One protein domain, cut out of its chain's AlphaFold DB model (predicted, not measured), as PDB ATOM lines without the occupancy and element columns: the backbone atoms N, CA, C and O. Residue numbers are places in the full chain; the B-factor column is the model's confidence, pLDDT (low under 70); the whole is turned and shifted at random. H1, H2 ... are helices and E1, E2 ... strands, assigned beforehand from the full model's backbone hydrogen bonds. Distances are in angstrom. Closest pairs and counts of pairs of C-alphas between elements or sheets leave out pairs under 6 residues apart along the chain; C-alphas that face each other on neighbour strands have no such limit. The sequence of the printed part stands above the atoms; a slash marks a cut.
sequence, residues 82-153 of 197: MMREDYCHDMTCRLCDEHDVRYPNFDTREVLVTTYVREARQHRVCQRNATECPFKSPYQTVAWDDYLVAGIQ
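Overview. This is residues 82 to 153 of the 197 residues of the protein "Hypothetical protein" of Hemiselmis andersenii (UniProt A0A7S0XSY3). With little regular structure, this is a long two-stranded hairpin, E1 and E2, prolonged at one end by the loop of residues 125 to 138; at its other end loops and short H1 spread crosswise, and residues 105 to 110 stick out. The printed part has 72 residues, with one named helix and two named strands in the order H1, E1, E2; the sheet, E1 - E2, is antiparallel, and the class is mostly strand, though the named elements hold only 24 of the 72 residues. The whole is extended, radius of gyration of the C-alphas 17.5 A, spanning 51 by 34 by 17 A.

Arrangement. Look at E1, residues 116 to 124, and E2, residues 139 to 149: this hairpin has N 119 and O 145 within hydrogen-bond range at 2.8 A. E2 bends by 66 degrees at residue 142. Residues 93 to 94 pair, parallel, with 148 to 149 of E2. H1, residues 98 to 101, comes closest to E2 at the C-alphas of Val 101 and Val 149, 7.6 A; it is too short for an O i to N i+4 pair, and its one O i to N i+3 pair is not within range.

Along the chain. Find C-alpha 116 at (20.174, -51.622, -41.303); E1 runs 25.9 A from there. E2 runs 26.9 A to C-alpha 149 at (22.386, -50.132, -35.789). H1 measures 5.4 A.

Size, cuts and confidence. The C-alphas of Arg 84 and Thr 131 are farthest apart, 53.0 A. The printed part has no cut, both links are long, and no printed residue is under 70 in pLDDT.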
ATOM      1  N   MET A  82      25.383 -54.483 -26.240       83.12
ATOM      2  CA  MET A  82      24.954 -55.073 -27.523       83.12
ATOM      3  C   MET A  82      24.440 -56.511 -27.361       83.12
ATOM      4  O   MET A  82      23.506 -56.917 -28.035       83.12
ATOM      5  N   MET A  83      25.015 -57.257 -26.411       79.50
ATOM      6  CA  MET A  83      24.635 -58.637 -26.089       79.50
ATOM      7  C   MET A  83      23.256 -58.780 -25.430       79.50
ATOM      8  O   MET A  83      22.799 -59.900 -25.240       79.50
ATOM      9  N   ARG A  84      22.638 -57.675 -24.999       87.06
ATOM     10  CA  ARG A  84      21.308 -57.664 -24.376       87.06
ATOM     11  C   ARG A  84      20.193 -57.436 -25.398       87.06
ATOM     12  O   ARG A  84      19.036 -57.666 -25.074       87.06
ATOM     13  N   GLU A  85      20.536 -56.947 -26.582       87.12
ATOM     14  CA  GLU A  85      19.565 -56.641 -27.622       87.12
ATOM     15  C   GLU A  85      19.245 -57.897 -28.428       87.12
ATOM     16  O   GLU A  85      20.120 -58.440 -29.103       87.12
ATOM     17  N   ASP A  86      17.985 -58.335 -28.383       90.44
ATOM     18  CA  ASP A  86      17.559 -59.608 -28.977       90.44
ATOM     19  C   ASP A  86      17.871 -59.684 -30.487       90.44
ATOM     20  O   ASP A  86      18.264 -60.730 -31.000       90.44
ATOM     21  N   TYR A  87      17.770 -58.558 -31.205       90.62
ATOM     22  CA  TYR A  87      18.043 -58.482 -32.648       90.62
ATOM     23  C   TYR A  87      19.536 -58.529 -33.011       90.62
ATOM     24  O   TYR A  87      19.873 -58.724 -34.177       90.62
ATOM     25  N   CYS A  88      20.435 -58.369 -32.036       91.31
ATOM     26  CA  CYS A  88      21.879 -58.461 -32.247       91.31
ATOM     27  C   CYS A  88      22.420 -59.893 -32.121       91.31
ATOM     28  O   CYS A  88      23.619 -60.110 -32.302       91.31
ATOM     29  N   HIS A  89      21.568 -60.876 -31.809       91.56
ATOM     30  CA  HIS A  89      21.973 -62.281 -31.754       91.56
ATOM     31  C   HIS A  89      22.134 -62.909 -33.143       91.56
ATOM     32  O   HIS A  89      23.061 -63.691 -33.350       91.56
ATOM     33  N   ASP A  90      21.276 -62.531 -34.093       91.88
ATOM     34  CA  ASP A  90      21.244 -63.134 -35.430       91.88
ATOM     35  C   ASP A  90      22.151 -62.412 -36.444       91.88
ATOM     36  O   ASP A  90      22.598 -63.017 -37.421       91.88
ATOM     37  N   MET A  91      22.438 -61.122 -36.234       92.56
ATOM     38  CA  MET A  91      23.220 -60.285 -37.153       92.56
ATOM     39  C   MET A  91      24.218 -59.401 -36.399       92.56
ATOM     40  O   MET A  91      23.996 -59.028 -35.249       92.56
ATOM     41  N   THR A  92      25.329 -59.041 -37.052       94.56
ATOM     42  CA  THR A  92      26.329 -58.160 -36.439       94.56
ATOM     43  C   THR A  92      25.740 -56.775 -36.167       94.56
ATOM     44  O   THR A  92      25.090 -56.182 -37.023       94.56
ATOM     45  N   CYS A  93      25.958 -56.255 -34.963       93.94
ATOM     46  CA  CYS A  93      25.505 -54.927 -34.565       93.94
ATOM     47  C   CYS A  93      26.691 -53.974 -34.422       93.94
ATOM     48  O   CYS A  93      27.756 -54.363 -33.938       93.94
ATOM     49  N   ARG A  94      26.499 -52.711 -34.813       92.81
ATOM     50  CA  ARG A  94      27.485 -51.638 -34.620       92.81
ATOM     51  C   ARG A  94      26.879 -50.472 -33.861       92.81
ATOM     52  O   ARG A  94      25.713 -50.136 -34.044       92.81
ATOM     53  N   LEU A  95      27.697 -49.850 -33.016       92.31
ATOM     54  CA  LEU A  95      27.357 -48.568 -32.410       92.31
ATOM     55  C   LEU A  95      27.534 -47.484 -33.467       92.31
ATOM     56  O   LEU A  95      28.635 -47.308 -33.985       92.31
ATOM     57  N   CYS A  96      26.450 -46.776 -33.750       91.75
ATOM     58  CA  CYS A  96      26.424 -45.615 -34.627       91.75
ATOM     59  C   CYS A  96      25.938 -44.415 -33.815       91.75
ATOM     60  O   CYS A  96      25.134 -44.572 -32.888       91.75
ATOM     61  N   ASP A  97      26.452 -43.232 -34.133       91.88
ATOM     62  CA  ASP A  97      25.990 -42.000 -33.506       91.88
ATOM     63  C   ASP A  97      24.763 -41.418 -34.235       91.88
ATOM     64  O   ASP A  97      24.247 -41.970 -35.206       91.88
ATOM     65  N   GLU A  98      24.262 -40.285 -33.750       91.25
ATOM     66  CA  GLU A  98      23.153 -39.571 -34.387       91.25
ATOM     67  C   GLU A  98      23.435 -39.199 -35.852       91.25
ATOM     68  O   GLU A  98      22.506 -39.211 -36.659       91.25
ATOM     69  N   HIS A  99      24.687 -38.888 -36.204       92.06
ATOM     70  CA  HIS A  99      25.091 -38.427 -37.535       92.06
ATOM     71  C   HIS A  99      25.287 -39.572 -38.534       92.06
ATOM     72  O   HIS A  99      25.136 -39.371 -39.740       92.06
ATOM     73  N   ASP A 100      25.609 -40.762 -38.042       93.00
ATOM     74  CA  ASP A 100      25.737 -41.981 -38.835       93.00
ATOM     75  C   ASP A 100      24.362 -42.564 -39.188       93.00
ATOM     76  O   ASP A 100      24.158 -43.137 -40.258       93.00
ATOM     77  N   VAL A 101      23.403 -42.425 -38.271       94.38
ATOM     78  CA  VAL A 101      22.070 -43.024 -38.388       94.38
ATOM     79  C   VAL A 101      21.124 -42.158 -39.213       94.38
ATOM     80  O   VAL A 101      20.261 -42.692 -39.919       94.38
ATOM     81  N   ARG A 102      21.250 -40.830 -39.129       94.62
ATOM     82  CA  ARG A 102      20.316 -39.908 -39.780       94.62
ATOM     83  C   ARG A 102      20.773 -39.498 -41.176       94.62
ATOM     84  O   ARG A 102      21.937 -39.185 -41.414       94.62
ATOM     85  N   TYR A 103      19.812 -39.376 -42.086       94.56
ATOM     86  CA  TYR A 103      20.004 -38.675 -43.348       94.56
ATOM     87  C   TYR A 103      18.790 -37.787 -43.657       94.56
ATOM     88  O   TYR A 103      17.656 -38.247 -43.544       94.56
ATOM     89  N   PRO A 104      18.983 -36.533 -44.079       94.06
ATOM     90  CA  PRO A 104      20.258 -35.836 -44.170       94.06
ATOM     91  C   PRO A 104      20.809 -35.408 -42.798       94.06
ATOM     92  O   PRO A 104      20.086 -35.314 -41.812       94.06
ATOM     93  N   ASN A 105      22.101 -35.073 -42.753       90.06
ATOM     94  CA  ASN A 105      22.790 -34.607 -41.541       90.06
ATOM     95  C   ASN A 105      22.514 -33.141 -41.162       90.06
ATOM     96  O   ASN A 105      23.288 -32.515 -40.441       90.06
ATOM     97  N   PHE A 106      21.416 -32.580 -41.656       88.94
ATOM     98  CA  PHE A 106      20.984 -31.225 -41.350       88.94
ATOM     99  C   PHE A 106      19.498 -31.210 -41.005       88.94
ATOM    100  O   PHE A 106      18.716 -32.045 -41.462       88.94
ATOM    101  N   ASP A 107      19.120 -30.230 -40.190       82.81
ATOM    102  CA  ASP A 107      17.757 -30.073 -39.704       82.81
ATOM    103  C   ASP A 107      16.778 -29.868 -40.863       82.81
ATOM    104  O   ASP A 107      16.819 -28.861 -41.576       82.81
ATOM    105  N   THR A 108      15.877 -30.827 -41.038       88.62
ATOM    106  CA  THR A 108      14.914 -30.865 -42.141       88.62
ATOM    107  C   THR A 108      13.518 -31.230 -41.648       88.62
ATOM    108  O   THR A 108      13.298 -31.533 -40.472       88.62
ATOM    109  N   ARG A 109      12.541 -31.124 -42.555       89.38
ATOM    110  CA  ARG A 109      11.142 -31.509 -42.305       89.38
ATOM    111  C   ARG A 109      10.928 -33.020 -42.354       89.38
ATOM    112  O   ARG A 109       9.895 -33.495 -41.898       89.38
ATOM    113  N   GLU A 110      11.879 -33.742 -42.926       92.19
ATOM    114  CA  GLU A 110      11.860 -35.184 -43.116       92.19
ATOM    115  C   GLU A 110      13.200 -35.742 -42.653       92.19
ATOM    116  O   GLU A 110      14.232 -35.125 -42.881       92.19
ATOM    117  N   VAL A 111      13.189 -36.884 -41.976       94.19
ATOM    118  CA  VAL A 111      14.418 -37.541 -41.534       94.19
ATOM    119  C   VAL A 111      14.326 -39.014 -41.885       94.19
ATOM    120  O   VAL A 111      13.342 -39.684 -41.572       94.19
ATOM    121  N   LEU A 112      15.353 -39.514 -42.560       95.56
ATOM    122  CA  LEU A 112      15.575 -40.935 -42.748       95.56
ATOM    123  C   LEU A 112      16.394 -41.433 -41.560       95.56
ATOM    124  O   LEU A 112      17.479 -40.920 -41.291       95.56
ATOM    125  N   VAL A 113      15.870 -42.435 -40.862       95.69
ATOM    126  CA  VAL A 113      16.559 -43.106 -39.759       95.69
ATOM    127  C   VAL A 113      16.988 -44.481 -40.245       95.69
ATOM    128  O   VAL A 113      16.156 -45.317 -40.596       95.69
ATOM    129  N   THR A 114      18.294 -44.702 -40.292       95.69
ATOM    130  CA  THR A 114      18.889 -45.931 -40.810       95.69
ATOM    131  C   THR A 114      18.938 -46.985 -39.712       95.69
ATOM    132  O   THR A 114      19.542 -46.772 -38.668       95.69
ATOM    133  N   THR A 115      18.304 -48.133 -39.935       95.06
ATOM    134  CA  THR A 115      18.270 -49.243 -38.963       95.06
ATOM    135  C   THR A 115      19.155 -50.418 -39.378       95.06
ATOM    136  O   THR A 115      19.660 -51.150 -38.528       95.06
ATOM    137  N   TYR A 116      19.377 -50.571 -40.683       95.94
ATOM    138  CA  TYR A 116      20.174 -51.622 -41.303       95.94
ATOM    139  C   TYR A 116      21.085 -51.011 -42.363       95.94
ATOM    140  O   TYR A 116      20.641 -50.190 -43.170       95.94
ATOM    141  N   VAL A 117      22.347 -51.437 -42.371       96.75
ATOM    142  CA  VAL A 117      23.356 -50.974 -43.320       96.75
ATOM    143  C   VAL A 117      24.020 -52.170 -43.984       96.75
ATOM    144  O   VAL A 117      24.376 -53.155 -43.339       96.75
ATOM    145  N   ARG A 118      24.210 -52.047 -45.296       96.69
ATOM    146  CA  ARG A 118      24.972 -52.980 -46.114       96.69
ATOM    147  C   ARG A 118      26.096 -52.234 -46.810       96.69
ATOM    148  O   ARG A 118      25.854 -51.453 -47.731       96.69
ATOM    149  N   GLU A 119      27.324 -52.479 -46.377       95.75
ATOM    150  CA  GLU A 119      28.523 -51.843 -46.911       95.75
ATOM    151  C   GLU A 119      29.236 -52.762 -47.904       95.75
ATOM    152  O   GLU A 119      29.411 -53.960 -47.680       95.75
ATOM    153  N   ALA A 120      29.701 -52.183 -49.010       96.19
ATOM    154  CA  ALA A 120      30.558 -52.864 -49.971       96.19
ATOM    155  C   ALA A 120      31.984 -52.325 -49.846       96.19
ATOM    156  O   ALA A 120      32.255 -51.174 -50.196       96.19
ATOM    157  N   ARG A 121      32.933 -53.161 -49.414       95.94
ATOM    158  CA  ARG A 121      34.357 -52.817 -49.508       95.94
ATOM    159  C   ARG A 121      34.825 -53.083 -50.921       95.94
ATOM    160  O   ARG A 121      34.846 -54.226 -51.374       95.94
ATOM    161  N   GLN A 122      35.209 -52.024 -51.614       94.75
ATOM    162  CA  GLN A 122      35.652 -52.093 -52.995       94.75
ATOM    163  C   GLN A 122      37.147 -51.808 -53.097       94.75
ATOM    164  O   GLN A 122      37.664 -50.883 -52.473       94.75
ATOM    165  N   HIS A 123      37.847 -52.596 -53.910       93.19
ATOM    166  CA  HIS A 123      39.239 -52.352 -54.257       93.19
ATOM    167  C   HIS A 123      39.339 -51.937 -55.719       93.19
ATOM    168  O   HIS A 123      38.642 -52.464 -56.589       93.19
ATOM    169  N   ARG A 124      40.205 -50.962 -55.996       89.62
ATOM    170  CA  ARG A 124      40.458 -50.515 -57.362       89.62
ATOM    171  C   ARG A 124      41.317 -51.567 -58.059       89.62
ATOM    172  O   ARG A 124      42.440 -51.809 -57.638       89.62
ATOM    173  N   VAL A 125      40.795 -52.165 -59.127       89.94
ATOM    174  CA  VAL A 125      41.503 -53.220 -59.877       89.94
ATOM    175  C   VAL A 125      42.604 -52.627 -60.755       89.94
ATOM    176  O   VAL A 125      43.639 -53.248 -60.983       89.94
ATOM    177  N   CYS A 126      42.416 -51.396 -61.231       87.88
ATOM    178  CA  CYS A 126      43.429 -50.733 -62.037       87.88
ATOM    179  C   CYS A 126      44.549 -50.124 -61.191       87.88
ATOM    180  O   CYS A 126      44.292 -49.418 -60.211       87.88
ATOM    181  N   GLN A 127      45.784 -50.248 -61.675       83.94
ATOM    182  CA  GLN A 127      46.899 -49.446 -61.179       83.94
ATOM    183  C   GLN A 127      46.642 -47.946 -61.414       83.94
ATOM    184  O   GLN A 127      45.970 -47.561 -62.374       83.94
ATOM    185  N   ARG A 128      47.195 -47.076 -60.554       83.19
ATOM    186  CA  ARG A 128      47.041 -45.610 -60.682       83.19
ATOM    187  C   ARG A 128      47.536 -45.066 -62.029       83.19
ATOM    188  O   ARG A 128      46.988 -44.071 -62.488       83.19
ATOM    189  N   ASN A 129      48.509 -45.742 -62.645       87.62
ATOM    190  CA  ASN A 129      49.176 -45.323 -63.881       87.62
ATOM    191  C   ASN A 129      48.764 -46.159 -65.106       87.62
ATOM    192  O   ASN A 129      49.416 -46.075 -66.143       87.62
ATOM    193  N   ALA A 130      47.737 -47.005 -64.992       83.25
ATOM    194  CA  ALA A 130      47.283 -47.801 -66.126       83.25
ATOM    195  C   ALA A 130      46.646 -46.888 -67.187       83.25
ATOM    196  O   ALA A 130      45.744 -46.110 -66.877       83.25
ATOM    197  N   THR A 131      47.105 -46.998 -68.434       84.88
ATOM    198  CA  THR A 131      46.507 -46.322 -69.599       84.88
ATOM    199  C   THR A 131      45.178 -46.953 -70.009       84.88
ATOM    200  O   THR A 131      44.354 -46.294 -70.635       84.88
ATOM    201  N   GLU A 132      44.949 -48.208 -69.617       83.56
ATOM    202  CA  GLU A 132      43.739 -48.967 -69.913       83.56
ATOM    203  C   GLU A 132      43.107 -49.491 -68.613       83.56
ATOM    204  O   GLU A 132      43.745 -50.182 -67.818       83.56
ATOM    205  N   CYS A 133      41.836 -49.147 -68.392       85.44
ATOM    206  CA  CYS A 133      40.989 -49.673 -67.321       85.44
ATOM    207  C   CYS A 133      39.750 -50.330 -67.939       85.44
ATOM    208  O   CYS A 133      39.185 -49.775 -68.885       85.44
ATOM    209  N   PRO A 134      39.248 -51.447 -67.385       82.75
ATOM    210  CA  PRO A 134      37.988 -52.016 -67.836       82.75
ATOM    211  C   PRO A 134      36.836 -51.037 -67.565       82.75
ATOM    212  O   PRO A 134      36.523 -50.717 -66.420       82.75
ATOM    213  N   PHE A 135      36.173 -50.592 -68.637       76.62
ATOM    214  CA  PHE A 135      35.074 -49.616 -68.583       76.62
ATOM    215  C   PHE A 135      33.863 -50.109 -67.774       76.62
ATOM    216  O   PHE A 135      33.107 -49.313 -67.231       76.62
ATOM    217  N   LYS A 136      33.677 -51.433 -67.678       81.94
ATOM    218  CA  LYS A 136      32.512 -52.037 -67.015       81.94
ATOM    219  C   LYS A 136      32.500 -51.831 -65.494       81.94
ATOM    220  O   LYS A 136      31.422 -51.643 -64.944       81.94
ATOM    221  N   SER A 137      33.656 -51.848 -64.824       83.19
ATOM    222  CA  SER A 137      33.767 -51.488 -63.401       83.19
ATOM    223  C   SER A 137      35.240 -51.289 -62.997       83.19
ATOM    224  O   SER A 137      35.979 -52.271 -62.889       83.19
ATOM    225  N   PRO A 138      35.700 -50.053 -62.717       86.56
ATOM    226  CA  PRO A 138      37.072 -49.813 -62.247       86.56
ATOM    227  C   PRO A 138      37.323 -50.313 -60.810       86.56
ATOM    228  O   PRO A 138      38.470 -50.372 -60.354       86.56
ATOM    229  N   TYR A 139      36.253 -50.691 -60.107       90.44
ATOM    230  CA  TYR A 139      36.257 -51.223 -58.754       90.44
ATOM    231  C   TYR A 139      35.688 -52.639 -58.736       90.44
ATOM    232  O   TYR A 139      34.683 -52.915 -59.389       90.44
ATOM    233  N   GLN A 140      36.317 -53.516 -57.960       92.19
ATOM    234  CA  GLN A 140      35.811 -54.849 -57.663       92.19
ATOM    235  C   GLN A 140      35.438 -54.912 -56.187       92.19
ATOM    236  O   GLN A 140      36.226 -54.527 -55.320       92.19
ATOM    237  N   THR A 141      34.229 -55.391 -55.901       93.88
ATOM    238  CA  THR A 141      33.797 -55.639 -54.525       93.88
ATOM    239  C   THR A 141      34.603 -56.795 -53.950       93.88
ATOM    240  O   THR A 141      34.593 -57.898 -54.488       93.88
ATOM    241  N   VAL A 142      35.315 -56.518 -52.863       94.81
ATOM    242  CA  VAL A 142      36.149 -57.476 -52.133       94.81
ATOM    243  C   VAL A 142      35.336 -58.170 -51.051       94.81
ATOM    244  O   VAL A 142      35.460 -59.374 -50.864       94.81
ATOM    245  N   ALA A 143      34.503 -57.410 -50.341       96.62
ATOM    246  CA  ALA A 143      33.696 -57.926 -49.249       96.62
ATOM    247  C   ALA A 143      32.390 -57.144 -49.120       96.62
ATOM    248  O   ALA A 143      32.328 -55.958 -49.455       96.62
ATOM    249  N   TRP A 144      31.379 -57.832 -48.604       96.56
ATOM    250  CA  TRP A 144      30.141 -57.244 -48.115       96.56
ATOM    251  C   TRP A 144      30.134 -57.328 -46.598       96.56
ATOM    252  O   TRP A 144      30.639 -58.301 -46.035       96.56
ATOM    253  N   ASP A 145      29.594 -56.302 -45.966       96.50
ATOM    254  CA  ASP A 145      29.514 -56.181 -44.521       96.50
ATOM    255  C   ASP A 145      28.113 -55.682 -44.176       96.50
ATOM    256  O   ASP A 145      27.730 -54.573 -44.550       96.50
ATOM    257  N   ASP A 146      27.334 -56.544 -43.534       96.81
ATOM    258  CA  ASP A 146      25.928 -56.306 -43.236       96.81
ATOM    259  C   ASP A 146      25.789 -56.180 -41.718       96.81
ATOM    260  O   ASP A 146      26.152 -57.101 -40.974       96.81
ATOM    261  N   TYR A 147      25.274 -55.043 -41.251       95.94
ATOM    262  CA  TYR A 147      25.106 -54.798 -39.823       95.94
ATOM    263  C   TYR A 147      23.846 -54.001 -39.486       95.94
ATOM    264  O   TYR A 147      23.332 -53.207 -40.278       95.94
ATOM    265  N   LEU A 148      23.360 -54.213 -38.265       95.44
ATOM    266  CA  LEU A 148      22.276 -53.448 -37.659       95.44
ATOM    267  C   LEU A 148      22.834 -52.327 -36.783       95.44
ATOM    268  O   LEU A 148      23.901 -52.448 -36.172       95.44
ATOM    269  N   VAL A 149      22.083 -51.232 -36.703       94.25
ATOM    270  CA  VAL A 149      22.386 -50.132 -35.789       94.25
ATOM    271  C   VAL A 149      21.972 -50.530 -34.375       94.25
ATOM    272  O   VAL A 149      20.790 -50.719 -34.086       94.25
ATOM    273  N   ALA A 150      22.949 -50.648 -33.481       93.06
ATOM    274  CA  ALA A 150      22.710 -51.003 -32.091       93.06
ATOM    275  C   ALA A 150      22.014 -49.864 -31.337       93.06
ATOM    276  O   ALA A 150      22.406 -48.700 -31.434       93.06
ATOM    277  N   GLY A 151      21.019 -50.214 -30.522       90.56
ATOM    278  CA  GLY A 151      20.375 -49.278 -29.607       90.56
ATOM    279  C   GLY A 151      19.472 -48.250 -30.285       90.56
ATOM    280  O   GLY A 151      19.165 -47.229 -29.675       90.56
ATOM    281  N   ILE A 152      19.021 -48.504 -31.519       91.38
ATOM    282  CA  ILE A 152      18.207 -47.553 -32.286       91.38
ATOM    283  C   ILE A 152      16.907 -47.150 -31.569       91.38
ATOM    284  O   ILE A 152      16.460 -46.011 -31.671       91.38
ATOM    285  N   GLN A 153      16.340 -48.047 -30.759       89.44
ATOM    286  CA  GLN A 153      15.158 -47.764 -29.937       89.44
ATOM    287  C   GLN A 153      15.383 -46.717 -28.832       89.44
ATOM    288  O   GLN A 153      14.421 -46.213 -28.261       89.44
TER     289      GLN A 153